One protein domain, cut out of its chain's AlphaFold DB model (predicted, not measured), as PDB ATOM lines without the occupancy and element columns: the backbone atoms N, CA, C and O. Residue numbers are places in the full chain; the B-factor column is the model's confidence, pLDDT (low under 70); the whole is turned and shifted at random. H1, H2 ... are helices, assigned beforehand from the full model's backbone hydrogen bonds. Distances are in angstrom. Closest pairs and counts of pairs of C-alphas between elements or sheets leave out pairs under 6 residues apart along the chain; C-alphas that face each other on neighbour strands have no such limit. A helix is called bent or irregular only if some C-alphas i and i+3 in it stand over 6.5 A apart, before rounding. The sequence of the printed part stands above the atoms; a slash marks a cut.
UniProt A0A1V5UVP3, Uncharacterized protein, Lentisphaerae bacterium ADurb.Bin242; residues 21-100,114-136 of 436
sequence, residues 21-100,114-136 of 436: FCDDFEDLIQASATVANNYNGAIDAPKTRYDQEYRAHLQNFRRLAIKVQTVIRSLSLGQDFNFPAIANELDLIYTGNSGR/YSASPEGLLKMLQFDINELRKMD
ATOM      1  N   PHE A  21      21.151 118.863 258.622       48.31
ATOM      2  CA  PHE A  21      21.994 117.794 258.057       48.31
ATOM      3  C   PHE A  21      23.439 117.829 258.562       48.31
ATOM      4  O   PHE A  21      24.011 116.768 258.781       48.31
ATOM      5  N   CYS A  22      24.032 119.011 258.764       51.53
ATOM      6  CA  CYS A  22      25.413 119.131 259.246       51.53
ATOM      7  C   CYS A  22      25.592 118.548 260.655       51.53
ATOM      8  O   CYS A  22      26.593 117.879 260.906       51.53
ATOM      9  N   ASP A  23      24.594 118.729 261.522       61.72
ATOM     10  CA  ASP A  23      24.620 118.236 262.899       61.72
ATOM     11  C   ASP A  23      24.671 116.701 262.946       61.72
ATOM     12  O   ASP A  23      25.434 116.134 263.717       61.72
ATOM     13  N   ASP A  24      23.964 116.008 262.045       68.75
ATOM     14  CA  ASP A  24      23.962 114.537 261.990       68.75
ATOM     15  C   ASP A  24      25.324 113.935 261.601       68.75
ATOM     16  O   ASP A  24      25.676 112.838 262.049       68.75
ATOM     17  N   PHE A  25      26.095 114.632 260.756       68.94
ATOM     18  CA  PHE A  25      27.452 114.214 260.399       68.94
ATOM     19  C   PHE A  25      28.435 114.471 261.545       68.94
ATOM     20  O   PHE A  25      29.251 113.595 261.839       68.94
ATOM     21  N   GLU A  26      28.351 115.625 262.209       69.88
ATOM     22  CA  GLU A  26      29.203 115.949 263.361       69.88
ATOM     23  C   GLU A  26      28.885 115.049 264.574       69.88
ATOM     24  O   GLU A  26      29.802 114.521 265.210       69.88
ATOM     25  N   ASP A  27      27.610 114.728 264.808       77.12
ATOM     26  CA  ASP A  27      27.173 113.748 265.809       77.12
ATOM     27  C   ASP A  27      27.768 112.357 265.538       77.12
ATOM     28  O   ASP A  27      28.217 111.667 266.462       77.12
ATOM     29  N   LEU A  28      27.800 111.923 264.270       78.94
ATOM     30  CA  LEU A  28      28.407 110.645 263.884       78.94
ATOM     31  C   LEU A  28      29.923 110.646 264.124       78.94
ATOM     32  O   LEU A  28      30.459 109.642 264.603       78.94
ATOM     33  N   ILE A  29      30.609 111.757 263.839       73.00
ATOM     34  CA  ILE A  29      32.046 111.921 264.114       73.00
ATOM     35  C   ILE A  29      32.299 111.806 265.617       73.00
ATOM     36  O   ILE A  29      33.127 110.995 266.047       73.00
ATOM     37  N   GLN A  30      31.558 112.560 266.426       78.19
ATOM     38  CA  GLN A  30      31.717 112.555 267.877       78.19
ATOM     39  C   GLN A  30      31.411 111.173 268.474       78.19
ATOM     40  O   GLN A  30      32.151 110.682 269.336       78.19
ATOM     41  N   ALA A  31      30.373 110.497 267.976       81.75
ATOM     42  CA  ALA A  31      30.058 109.127 268.363       81.75
ATOM     43  C   ALA A  31      31.178 108.147 267.973       81.75
ATOM     44  O   ALA A  31      31.547 107.300 268.787       81.75
ATOM     45  N   SER A  32      31.774 108.291 266.784       78.81
ATOM     46  CA  SER A  32      32.894 107.447 266.346       78.81
ATOM     47  C   SER A  32      34.133 107.619 267.234       78.81
ATOM     48  O   SER A  32      34.743 106.628 267.639       78.81
ATOM     49  N   ALA A  33      34.463 108.858 267.619       76.75
ATOM     50  CA  ALA A  33      35.570 109.161 268.524       76.75
ATOM     51  C   ALA A  33      35.316 108.611 269.937       76.75
ATOM     52  O   ALA A  33      36.218 108.059 270.566       76.75
ATOM     53  N   THR A  34      34.073 108.699 270.419       81.00
ATOM     54  CA  THR A  34      33.679 108.149 271.726       81.00
ATOM     55  C   THR A  34      33.811 106.625 271.754       81.00
ATOM     56  O   THR A  34      34.340 106.067 272.714       81.00
ATOM     57  N   VAL A  35      33.398 105.944 270.679       81.81
ATOM     58  CA  VAL A  35      33.598 104.495 270.514       81.81
ATOM     59  C   VAL A  35      35.094 104.156 270.470       81.81
ATOM     60  O   VAL A  35      35.531 103.253 271.177       81.81
ATOM     61  N   ALA A  36      35.905 104.912 269.722       77.81
ATOM     62  CA  ALA A  36      37.352 104.694 269.645       77.81
ATOM     63  C   ALA A  36      38.030 104.754 271.026       77.81
ATOM     64  O   ALA A  36      38.762 103.842 271.412       77.81
ATOM     65  N   ASN A  37      37.746 105.815 271.785       80.12
ATOM     66  CA  ASN A  37      38.401 106.098 273.062       80.12
ATOM     67  C   ASN A  37      38.021 105.096 274.161       80.12
ATOM     68  O   ASN A  37      38.835 104.799 275.035       80.12
ATOM     69  N   ASN A  38      36.806 104.549 274.104       80.56
ATOM     70  CA  ASN A  38      36.269 103.700 275.167       80.56
ATOM     71  C   ASN A  38      36.452 102.190 274.908       80.56
ATOM     72  O   ASN A  38      36.233 101.392 275.819       80.56
ATOM     73  N   TYR A  39      36.890 101.781 273.708       78.88
ATOM     74  CA  TYR A  39      37.002 100.367 273.318       78.88
ATOM     75  C   TYR A  39      37.918  99.543 274.235       78.88
ATOM     76  O   TYR A  39      37.507  98.508 274.764       78.88
ATOM     77  N   ASN A  40      39.157  99.998 274.454       74.69
ATOM     78  CA  ASN A  40      40.134  99.244 275.247       74.69
ATOM     79  C   ASN A  40      39.696  99.117 276.714       74.69
ATOM     80  O   ASN A  40      39.781  98.032 277.286       74.69
ATOM     81  N   GLY A  41      39.153 100.196 277.291       73.50
ATOM     82  CA  GLY A  41      38.640 100.193 278.662       73.50
ATOM     83  C   GLY A  41      37.476  99.217 278.857       73.50
ATOM     84  O   GLY A  41      37.419  98.519 279.867       73.50
ATOM     85  N   ALA A  42      36.593  99.106 277.865       77.19
ATOM     86  CA  ALA A  42      35.465  98.181 277.898       77.19
ATOM     87  C   ALA A  42      35.895  96.707 277.752       77.19
ATOM     88  O   ALA A  42      35.370  95.834 278.446       77.19
ATOM     89  N   ILE A  43      36.898  96.423 276.912       76.00
ATOM     90  CA  ILE A  43      37.461  95.070 276.763       76.00
ATOM     91  C   ILE A  43      38.207  94.605 278.011       76.00
ATOM     92  O   ILE A  43      38.091  93.437 278.388       76.00
ATOM     93  N   ASP A  44      38.986  95.486 278.639       73.00
ATOM     94  CA  ASP A  44      39.769  95.136 279.826       73.00
ATOM     95  C   ASP A  44      38.891  94.942 281.078       73.00
ATOM     96  O   ASP A  44      39.323  94.279 282.025       73.00
ATOM     97  N   ALA A  45      37.655  95.454 281.072       77.81
ATOM     98  CA  ALA A  45      36.718  95.397 282.192       77.81
ATOM     99  C   ALA A  45      35.307  94.912 281.768       77.81
ATOM    100  O   ALA A  45      34.328  95.661 281.874       77.81
ATOM    101  N   PRO A  46      35.154  93.648 281.319       76.62
ATOM    102  CA  PRO A  46      33.866  93.120 280.869       76.62
ATOM    103  C   PRO A  46      32.854  93.028 282.022       76.62
ATOM    104  O   PRO A  46      33.231  92.771 283.166       76.62
ATOM    105  N   LYS A  47      31.556  93.187 281.721       78.44
ATOM    106  CA  LYS A  47      30.442  93.192 282.696       78.44
ATOM    107  C   LYS A  47      30.506  94.306 283.751       78.44
ATOM    108  O   LYS A  47      29.763  94.259 284.729       78.44
ATOM    109  N   THR A  48      31.367  95.305 283.569       82.69
ATOM    110  CA  THR A  48      31.415  96.490 284.432       82.69
ATOM    111  C   THR A  48      30.573  97.628 283.853       82.69
ATOM    112  O   THR A  48      30.067  97.542 282.732       82.69
ATOM    113  N   ARG A  49      30.451  98.728 284.604       82.69
ATOM    114  CA  ARG A  49      29.828  99.967 284.124       82.69
ATOM    115  C   ARG A  49      30.445 100.456 282.801       82.69
ATOM    116  O   ARG A  49      29.708 100.911 281.938       82.69
ATOM    117  N   TYR A  50      31.754 100.277 282.607       79.31
ATOM    118  CA  TYR A  50      32.449 100.665 281.375       79.31
ATOM    119  C   TYR A  50      32.010  99.844 280.148       79.31
ATOM    120  O   TYR A  50      31.835 100.406 279.072       79.31
ATOM    121  N   ASP A  51      31.766  98.535 280.304       80.12
ATOM    122  CA  ASP A  51      31.202  97.678 279.241       80.12
ATOM    123  C   ASP A  51      29.769  98.111 278.888       80.12
ATOM    124  O   ASP A  51      29.408  98.216 277.716       80.12
ATOM    125  N   GLN A  52      28.955  98.436 279.897       84.88
ATOM    126  CA  GLN A  52      27.583  98.915 279.690       84.88
ATOM    127  C   GLN A  52      27.543 100.268 278.962       84.88
ATOM    128  O   GLN A  52      26.798 100.417 277.991       84.88
ATOM    129  N   GLU A  53      28.363 101.232 279.389       84.94
ATOM    130  CA  GLU A  53      28.484 102.547 278.747       84.94
ATOM    131  C   GLU A  53      28.992 102.412 277.305       84.94
ATOM    132  O   GLU A  53      28.411 102.990 276.386       84.94
ATOM    133  N   TYR A  54      30.003 101.572 277.065       85.69
ATOM    134  CA  TYR A  54      30.510 101.315 275.718       85.69
ATOM    135  C   TYR A  54      29.444 100.726 274.784       85.69
ATOM    136  O   TYR A  54      29.282 101.198 273.657       85.69
ATOM    137  N   ARG A  55      28.659  99.744 275.248       85.38
ATOM    138  CA  ARG A  55      27.543  99.186 274.463       85.38
ATOM    139  C   ARG A  55      26.501 100.248 274.119       85.38
ATOM    140  O   ARG A  55      26.010 100.261 272.990       85.38
ATOM    141  N   ALA A  56      26.189 101.151 275.050       86.88
ATOM    142  CA  ALA A  56      25.277 102.264 274.793       86.88
ATOM    143  C   ALA A  56      25.846 103.236 273.741       86.88
ATOM    144  O   ALA A  56      25.133 103.633 272.815       86.88
ATOM    145  N   HIS A  57      27.141 103.562 273.814       87.69
ATOM    146  CA  HIS A  57      27.816 104.372 272.797       87.69
ATOM    147  C   HIS A  57      27.793 103.704 271.418       87.69
ATOM    148  O   HIS A  57      27.499 104.368 270.423       87.69
ATOM    149  N   LEU A  58      28.028 102.393 271.353       86.44
ATOM    150  CA  LEU A  58      28.022 101.642 270.102       86.44
ATOM    151  C   LEU A  58      26.611 101.536 269.493       86.44
ATOM    152  O   LEU A  58      26.449 101.651 268.276       86.44
ATOM    153  N   GLN A  59      25.571 101.411 270.323       88.12
ATOM    154  CA  GLN A  59      24.176 101.494 269.874       88.12
ATOM    155  C   GLN A  59      23.821 102.883 269.327       88.12
ATOM    156  O   GLN A  59      23.205 102.984 268.263       88.12
ATOM    157  N   ASN A  60      24.231 103.959 270.007       87.75
ATOM    158  CA  ASN A  60      24.005 105.315 269.506       87.75
ATOM    159  C   ASN A  60      24.744 105.553 268.179       87.75
ATOM    160  O   ASN A  60      24.166 106.091 267.235       87.75
ATOM    161  N   PHE A  61      25.988 105.083 268.076       87.56
ATOM    162  CA  PHE A  61      26.774 105.144 266.848       87.56
ATOM    163  C   PHE A  61      26.081 104.428 265.680       87.56
ATOM    164  O   PHE A  61      25.938 105.004 264.604       87.56
ATOM    165  N   ARG A  62      25.555 103.214 265.896       89.19
ATOM    166  CA  ARG A  62      24.763 102.479 264.892       89.19
ATOM    167  C   ARG A  62      23.537 103.257 264.424       89.19
ATOM    168  O   ARG A  62      23.273 103.329 263.224       89.19
ATOM    169  N   ARG A  63      22.795 103.856 265.358       90.44
ATOM    170  CA  ARG A  63      21.617 104.678 265.045       90.44
ATOM    171  C   ARG A  63      21.993 105.869 264.157       90.44
ATOM    172  O   ARG A  63      21.328 106.105 263.149       90.44
ATOM    173  N   LEU A  64      23.063 106.587 264.502       85.62
ATOM    174  CA  LEU A  64      23.567 107.722 263.721       85.62
ATOM    175  C   LEU A  64      24.077 107.284 262.341       85.62
ATOM    176  O   LEU A  64      23.747 107.917 261.343       85.62
ATOM    177  N   ALA A  65      24.784 106.153 262.258       86.06
ATOM    178  CA  ALA A  65      25.270 105.597 260.997       86.06
ATOM    179  C   ALA A  65      24.122 105.295 260.019       86.06
ATOM    180  O   ALA A  65      24.225 105.600 258.832       86.06
ATOM    181  N   ILE A  66      23.000 104.750 260.506       88.62
ATOM    182  CA  ILE A  66      21.791 104.518 259.693       88.62
ATOM    183  C   ILE A  66      21.168 105.842 259.238       88.62
ATOM    184  O   ILE A  66      20.780 105.971 258.072       88.62
ATOM    185  N   LYS A  67      21.089 106.831 260.138       83.94
ATOM    186  CA  LYS A  67      20.529 108.154 259.835       83.94
ATOM    187  C   LYS A  67      21.324 108.835 258.719       83.94
ATOM    188  O   LYS A  67      20.755 109.154 257.678       83.94
ATOM    189  N   VAL A  68      22.644 108.931 258.871       81.69
ATOM    190  CA  VAL A  68      23.551 109.505 257.865       81.69
ATOM    191  C   VAL A  68      23.526 108.710 256.555       81.69
ATOM    192  O   VAL A  68      23.455 109.297 255.475       81.69
ATOM    193  N   GLN A  69      23.499 107.375 256.610       84.81
ATOM    194  CA  GLN A  69      23.396 106.550 255.400       84.81
ATOM    195  C   GLN A  69      22.099 106.816 254.620       84.81
ATOM    196  O   GLN A  69      22.097 106.765 253.388       84.81
ATOM    197  N   THR A  70      21.001 107.104 255.320       81.94
ATOM    198  CA  THR A  70      19.725 107.474 254.693       81.94
ATOM    199  C   THR A  70      19.860 108.794 253.935       81.94
ATOM    200  O   THR A  70      19.437 108.874 252.783       81.94
ATOM    201  N   VAL A  71      20.542 109.783 254.522       74.81
ATOM    202  CA  VAL A  71      20.851 111.063 253.864       74.81
ATOM    203  C   VAL A  71      21.702 110.837 252.613       74.81
ATOM    204  O   VAL A  71      21.323 111.274 251.528       74.81
ATOM    205  N   ILE A  72      22.782 110.059 252.720       76.25
ATOM    206  CA  ILE A  72      23.668 109.717 251.592       76.25
ATOM    207  C   ILE A  72      22.908 109.080 250.434       76.25
ATOM    208  O   ILE A  72      23.128 109.442 249.276       76.25
ATOM    209  N   ARG A  73      21.998 108.147 250.741       78.12
ATOM    210  CA  ARG A  73      21.155 107.491 249.737       78.12
ATOM    211  C   ARG A  73      20.160 108.458 249.111       78.12
ATOM    212  O   ARG A  73      20.012 108.442 247.897       78.12
ATOM    213  N   SER A  74      19.516 109.307 249.913       71.38
ATOM    214  CA  SER A  74      18.554 110.296 249.412       71.38
ATOM    215  C   SER A  74      19.196 111.328 248.481       71.38
ATOM    216  O   SER A  74      18.565 111.763 247.525       71.38
ATOM    217  N   LEU A  75      20.463 111.667 248.730       66.00
ATOM    218  CA  LEU A  75      21.232 112.641 247.956       66.00
ATOM    219  C   LEU A  75      22.048 111.995 246.814       66.00
ATOM    220  O   LEU A  75      22.637 112.701 245.989       66.00
ATOM    221  N   SER A  76      22.065 110.659 246.724       69.25
ATOM    222  CA  SER A  76      22.868 109.873 245.775       69.25
ATOM    223  C   SER A  76      24.354 110.268 245.773       69.25
ATOM    224  O   SER A  76      24.925 110.568 244.724       69.25
ATOM    225  N   LEU A  77      24.985 110.287 246.955       67.75
ATOM    226  CA  LEU A  77      26.379 110.744 247.157       67.75
ATOM    227  C   LEU A  77      27.455 109.673 246.893       67.75
ATOM    228  O   LEU A  77      28.644 109.889 247.144       67.75
ATOM    229  N   GLY A  78      27.028 108.520 246.385       70.44
ATOM    230  CA  GLY A  78      27.857 107.346 246.120       70.44
ATOM    231  C   GLY A  78      27.316 106.105 246.827       70.44
ATOM    232  O   GLY A  78      26.756 106.196 247.923       70.44
ATOM    233  N   GLN A  79      27.431 104.947 246.174       74.06
ATOM    234  CA  GLN A  79      26.924 103.665 246.691       74.06
ATOM    235  C   GLN A  79      27.982 102.870 247.471       74.06
ATOM    236  O   GLN A  79      27.671 101.872 248.117       74.06
ATOM    237  N   ASP A  80      29.227 103.315 247.414       77.25
ATOM    238  CA  ASP A  80      30.395 102.764 248.097       77.25
ATOM    239  C   ASP A  80      30.445 103.050 249.604       77.25
ATOM    240  O   ASP A  80      31.148 102.350 250.338       77.25
ATOM    241  N   PHE A  81      29.683 104.033 250.092       82.31
ATOM    242  CA  PHE A  81      29.537 104.270 251.527       82.31
ATOM    243  C   PHE A  81      28.597 103.255 252.170       82.31
ATOM    244  O   PHE A  81      27.457 103.073 251.730       82.31
ATOM    245  N   ASN A  82      29.046 102.646 253.268       83.69
ATOM    246  CA  ASN A  82      28.231 101.715 254.040       83.69
ATOM    247  C   ASN A  82      28.513 101.818 255.545       83.69
ATOM    248  O   ASN A  82      29.031 100.891 256.174       83.69
ATOM    249  N   PHE A  83      28.150 102.959 256.131       85.38
ATOM    250  CA  PHE A  83      28.324 103.206 257.563       85.38
ATOM    251  C   PHE A  83      27.610 102.182 258.463       85.38
ATOM    252  O   PHE A  83      28.209 101.772 259.460       85.38
ATOM    253  N   PRO A  84      26.398 101.687 258.133       86.88
ATOM    254  CA  PRO A  84      25.754 100.645 258.925       86.88
ATOM    255  C   PRO A  84      26.547  99.335 258.946       86.88
ATOM    256  O   PRO A  84      26.639  98.702 259.995       86.88
ATOM    257  N   ALA A  85      27.153  98.929 257.823       83.88
ATOM    258  CA  ALA A  85      27.985  97.727 257.794       83.88
ATOM    259  C   ALA A  85      29.233  97.876 258.673       83.88
ATOM    260  O   ALA A  85      29.540  96.960 259.430       83.88
ATOM    261  N   ILE A  86      29.893  99.040 258.642       82.75
ATOM    262  CA  ILE A  86      31.055  99.331 259.502       82.75
ATOM    263  C   ILE A  86      30.657  99.264 260.984       82.75
ATOM    264  O   ILE A  86      31.326  98.616 261.786       82.75
ATOM    265  N   ALA A  87      29.530  99.882 261.348       85.00
ATOM    266  CA  ALA A  87      29.022  99.864 262.717       85.00
ATOM    267  C   ALA A  87      28.591  98.461 263.182       85.00
ATOM    268  O   ALA A  87      28.675  98.139 264.368       85.00
ATOM    269  N   ASN A  88      28.131  97.610 262.263       84.00
ATOM    270  CA  ASN A  88      27.807  96.221 262.567       84.00
ATOM    271  C   ASN A  88      29.059  95.363 262.766       84.00
ATOM    272  O   ASN A  88      29.097  94.591 263.721       84.00
ATOM    273  N   GLU A  89      30.081  95.541 261.931       80.81
ATOM    274  CA  GLU A  89      31.361  94.835 262.048       80.81
ATOM    275  C   GLU A  89      32.065  95.173 263.374       80.81
ATOM    276  O   GLU A  89      32.547  94.281 264.070       80.81
ATOM    277  N   LEU A  90      32.034  96.447 263.788       79.88
ATOM    278  CA  LEU A  90      32.590  96.893 265.073       79.88
ATOM    279  C   LEU A  90      31.948  96.192 266.281       79.88
ATOM    280  O   LEU A  90      32.644  95.832 267.230       79.88
ATOM    281  N   ASP A  91      30.635  95.966 266.249       81.88
ATOM    282  CA  ASP A  91      29.938  95.223 267.305       81.88
ATOM    283  C   ASP A  91      30.289  93.737 267.303       81.88
ATOM    284  O   ASP A  91      30.464  93.140 268.362       81.88
ATOM    285  N   LEU A  92      30.405  93.126 266.120       79.12
ATOM    286  CA  LEU A  92      30.800  91.722 265.991       79.12
ATOM    287  C   LEU A  92      32.206  91.507 266.564       79.12
ATOM    288  O   LEU A  92      32.428  90.569 267.330       79.12
ATOM    289  N   ILE A  93      33.135  92.421 266.270       76.06
ATOM    290  CA  ILE A  93      34.491  92.406 266.833       76.06
ATOM    291  C   ILE A  93      34.445  92.586 268.355       76.06
ATOM    292  O   ILE A  93      35.104  91.843 269.087       76.06
ATOM    293  N   TYR A  94      33.659  93.543 268.852       77.00
ATOM    294  CA  TYR A  94      33.549  93.793 270.287       77.00
ATOM    295  C   TYR A  94      32.958  92.596 271.040       77.00
ATOM    296  O   TYR A  94      33.559  92.102 271.993       77.00
ATOM    297  N   THR A  95      31.815  92.082 270.587       76.81
ATOM    298  CA  THR A  95      31.142  90.923 271.191       76.81
ATOM    299  C   THR A  95      32.017  89.670 271.151       76.81
ATOM    300  O   THR A  95      32.084  88.955 272.152       76.81
ATOM    301  N   GLY A  96      32.761  89.447 270.062       71.06
ATOM    302  CA  GLY A  96      33.706  88.333 269.929       71.06
ATOM    303  C   GLY A  96      34.936  88.415 270.845       71.06
ATOM    304  O   GLY A  96      35.493  87.376 271.216       71.06
ATOM    305  N   ASN A  97      35.345  89.626 271.239       69.00
ATOM    306  CA  ASN A  97      36.515  89.867 272.092       69.00
ATOM    307  C   ASN A  97      36.168  90.090 273.575       69.00
ATOM    308  O   ASN A  97      37.012  89.845 274.444       69.00
ATOM    309  N   SER A  98      34.946  90.532 273.883       65.62
ATOM    310  CA  SER A  98      34.489  90.784 275.250       65.62
ATOM    311  C   SER A  98      34.504  89.497 276.092       65.62
ATOM    312  O   SER A  98      33.959  88.468 275.702       65.62
ATOM    313  N   GLY A  99      35.162  89.527 277.257       57.97
ATOM    314  CA  GLY A  99      35.189  88.392 278.189       57.97
ATOM    315  C   GLY A  99      36.228  87.296 277.911       57.97
ATOM    316  O   GLY A  99      36.269  86.316 278.656       57.97
ATOM    317  N   ARG A 100      37.108  87.441 276.907       58.72
ATOM    318  CA  ARG A 100      38.265  86.540 276.740       58.72
ATOM    319  C   ARG A 100      39.351  86.874 277.772       58.72
ATOM    320  O   ARG A 100      39.895  87.974 277.784       58.72
ATOM    321  N   TYR A 114      46.287  94.640 261.270       41.12
ATOM    322  CA  TYR A 114      45.974  95.995 261.746       41.12
ATOM    323  C   TYR A 114      44.598  96.533 261.273       41.12
ATOM    324  O   TYR A 114      44.029  97.448 261.862       41.12
ATOM    325  N   SER A 115      44.039  95.909 260.245       40.94
ATOM    326  CA  SER A 115      42.811  96.208 259.524       40.94
ATOM    327  C   SER A 115      41.530  95.495 260.032       40.94
ATOM    328  O   SER A 115      40.435  95.994 259.783       40.94
ATOM    329  N   ALA A 116      41.646  94.400 260.799       48.91
ATOM    330  CA  ALA A 116      40.556  93.779 261.577       48.91
ATOM    331  C   ALA A 116      40.439  94.394 262.983       48.91
ATOM    332  O   ALA A 116      39.623  93.981 263.811       48.91
ATOM    333  N   SER A 117      41.295  95.375 263.276       61.72
ATOM    334  CA  SER A 117      41.191  96.158 264.489       61.72
ATOM    335  C   SER A 117      40.038  97.164 264.352       61.72
ATOM    336  O   SER A 117      39.826  97.738 263.279       61.72
ATOM    337  N   PRO A 118      39.311  97.448 265.441       67.06
ATOM    338  CA  PRO A 118      38.348  98.547 265.470       67.06
ATOM    339  C   PRO A 118      38.949  99.873 264.991       67.06
ATOM    340  O   PRO A 118      38.251 100.680 264.387       67.06
ATOM    341  N   GLU A 119      40.251 100.082 265.212       68.44
ATOM    342  CA  GLU A 119      40.979 101.268 264.765       68.44
ATOM    343  C   GLU A 119      41.007 101.390 263.231       68.44
ATOM    344  O   GLU A 119      40.795 102.480 262.703       68.44
ATOM    345  N   GLY A 120      41.206 100.284 262.504       66.88
ATOM    346  CA  GLY A 120      41.185 100.266 261.036       66.88
ATOM    347  C   GLY A 120      39.812 100.627 260.462       66.88
ATOM    348  O   GLY A 120      39.707 101.478 259.576       66.88
ATOM    349  N   LEU A 121      38.746 100.054 261.029       73.38
ATOM    350  CA  LEU A 121      37.363 100.352 260.637       73.38
ATOM    351  C   LEU A 121      36.973 101.807 260.930       73.38
ATOM    352  O   LEU A 121      36.318 102.454 260.111       73.38
ATOM    353  N   LEU A 122      37.409 102.345 262.070       73.94
ATOM    354  CA  LEU A 122      37.165 103.740 262.440       73.94
ATOM    355  C   LEU A 122      37.962 104.716 261.564       73.94
ATOM    356  O   LEU A 122      37.427 105.757 261.186       73.94
ATOM    357  N   LYS A 123      39.194 104.377 261.163       72.50
ATOM    358  CA  LYS A 123      39.970 105.173 260.194       72.50
ATOM    359  C   LYS A 123      39.309 105.214 258.821       72.50
ATOM    360  O   LYS A 123      39.247 106.282 258.218       72.50
ATOM    361  N   MET A 124      38.780 104.086 258.345       73.81
ATOM    362  CA  MET A 124      38.027 104.043 257.088       73.81
ATOM    363  C   MET A 124      36.778 104.929 257.162       73.81
ATOM    364  O   MET A 124      36.516 105.705 256.248       73.81
ATOM    365  N   LEU A 125      36.056 104.882 258.283       77.00
ATOM    366  CA  LEU A 125      34.895 105.737 258.516       77.00
ATOM    367  C   LEU A 125      35.258 107.230 258.538       77.00
ATOM    368  O   LEU A 125      34.564 108.043 257.936       77.00
ATOM    369  N   GLN A 126      36.361 107.597 259.193       72.94
ATOM    370  CA  GLN A 126      36.854 108.978 259.207       72.94
ATOM    371  C   GLN A 126      37.268 109.458 257.815       72.94
ATOM    372  O   GLN A 126      36.948 110.585 257.437       72.94
ATOM    373  N   PHE A 127      37.953 108.611 257.042       72.75
ATOM    374  CA  PHE A 127      38.281 108.905 255.649       72.75
ATOM    375  C   PHE A 127      37.011 109.178 254.837       72.75
ATOM    376  O   PHE A 127      36.905 110.220 254.193       72.75
ATOM    377  N   ASP A 128      36.017 108.296 254.939       75.62
ATOM    378  CA  ASP A 128      34.750 108.415 254.221       75.62
ATOM    379  C   ASP A 128      33.985 109.701 254.577       75.62
ATOM    380  O   ASP A 128      33.458 110.382 253.696       75.62
ATOM    381  N   ILE A 129      33.958 110.072 255.861       69.56
ATOM    382  CA  ILE A 129      33.338 111.320 256.324       69.56
ATOM    383  C   ILE A 129      34.089 112.544 255.784       69.56
ATOM    384  O   ILE A 129      33.463 113.506 255.334       69.56
ATOM    385  N   ASN A 130      35.422 112.518 255.779       67.31
ATOM    386  CA  ASN A 130      36.226 113.608 255.227       67.31
ATOM    387  C   ASN A 130      36.010 113.770 253.718       67.31
ATOM    388  O   ASN A 130      35.920 114.897 253.231       67.31
ATOM    389  N   GLU A 131      35.885 112.667 252.979       68.75
ATOM    390  CA  GLU A 131      35.554 112.699 251.554       68.75
ATOM    391  C   GLU A 131      34.162 113.283 251.303       68.75
ATOM    392  O   GLU A 131      34.003 114.097 250.396       68.75
ATOM    393  N   LEU A 132      33.169 112.960 252.136       66.06
ATOM    394  CA  LEU A 132      31.842 113.582 252.058       66.06
ATOM    395  C   LEU A 132      31.891 115.094 252.314       66.06
ATOM    396  O   LEU A 132      31.213 115.846 251.618       66.06
ATOM    397  N   ARG A 133      32.718 115.571 253.254       60.66
ATOM    398  CA  ARG A 133      32.862 117.015 253.528       60.66
ATOM    399  C   ARG A 133      33.456 117.790 252.354       60.66
ATOM    400  O   ARG A 133      33.066 118.928 252.131       60.66
ATOM    401  N   LYS A 134      34.357 117.178 251.581       56.44
ATOM    402  CA  LYS A 134      34.952 117.794 250.379       56.44
ATOM    403  C   LYS A 134      33.960 117.955 249.221       56.44
ATOM    404  O   LYS A 134      34.312 118.536 248.197       56.44
ATOM    405  N   MET A 135      32.753 117.402 249.333       54.00
ATOM    406  CA  MET A 135      31.767 117.421 248.255       54.00
ATOM    407  C   MET A 135      30.842 118.647 248.255       54.00
ATOM    408  O   MET A 135      30.013 118.722 247.349       54.00
ATOM    409  N   ASP A 136      31.020 119.605 249.179       43.22
ATOM    410  CA  ASP A 136      30.307 120.898 249.234       43.22
ATOM    411  C   ASP A 136      28.794 120.766 248.973       43.22
ATOM    412  O   ASP A 136      28.245 121.315 248.015       43.22
TER     413      ASP A 136
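This is residues 21 to 100 and 114 to 136 of the 436 residues of an uncharacterized protein of Lentisphaerae bacterium ADurb.Bin242 (UniProt A0A1V5UVP3). Four helices stand side by side along the long axis of an elongated up-and-down bundle, each running against the one before it in the chain. They close into a ring, H1 beside H2, H2 beside H3, H3 beside H4 and H4 beside H1; the two longer helices, H1 and H2, make a long hairpin, and the shorter H3 and H4 make the other side, where they meet over only part of H4. The printed part has 103 residues with four named helices, H1 to H4 in chain order, and no named strand; the class is all helix. The whole is compact, with a radius of gyration of the C-alphas of 13.9 A, and the C-alphas span 43 by 26 by 17 A.

H2, residues 49 to 75, is the longest helix. It touches H1, residues 21 to 44, opposite ways at a shallow tilt of 30 degrees; the closest C-alphas, those of Ala 42 and Asp 51, are 4.5 A apart, and the two form a helical hairpin. With its residues 58 to 69 alone H2 touches H3, residues 83 to 97, opposite ways at a shallow tilt of 21 degrees; the closest C-alphas, those of Ala 65 and Phe 83, are 5.2 A apart, and this too is a helical hairpin. H4, residues 118 to 133, touches H3 with residues 118 to 125 alone, opposite ways at a shallow tilt of 13 degrees; the closest C-alphas are those of Leu 90 and Pro 118, 6.0 A apart. H1 touches H4 with residues 25 to 36 alone, opposite ways at a shallow tilt of 11 degrees; the closest C-alphas are those of Ser 32 and Leu 122, 6.9 A apart. H1 and H3 are close but not clearly touching, the C-alphas of Ile 43 and Asn 97 being 7.1 A apart, and H2 and H4 are apart. In H2, H3 and H4 every O i to N i+4 pair is within hydrogen-bond range; in H1 17 of 20 are.

H2 is 39.3 A from first to last C-alpha and begins with C-alpha 49 at (29.828, 99.967, 284.124). H1 is 36.1 A long and begins with C-alpha 21 at (21.994, 117.794, 258.057); it is irregular, C-alphas 37 and 40 being 7.4 A apart, with a kink of 37 degrees near residue 38. H3 is 21.4 A long. H4 is 22.7 A long and ends with C-alpha 133 at (32.862, 117.015, 253.528).

The two C-alphas farthest apart, those of Arg 100 and Asp 136, are 44.7 A apart. Residues 101 to 113 are not printed, and C-alphas 100 and 114 are 19.3 A apart across this cut, in the link from H3 to H4. The link from H1 to H2 is tight and that from H2 to H3 is short. The mean pLDDT of the printed part is 74.9; residues 21 to 26, 75 to 77, 97 to 100, 114 to 120 and 129 to 136 are under 70.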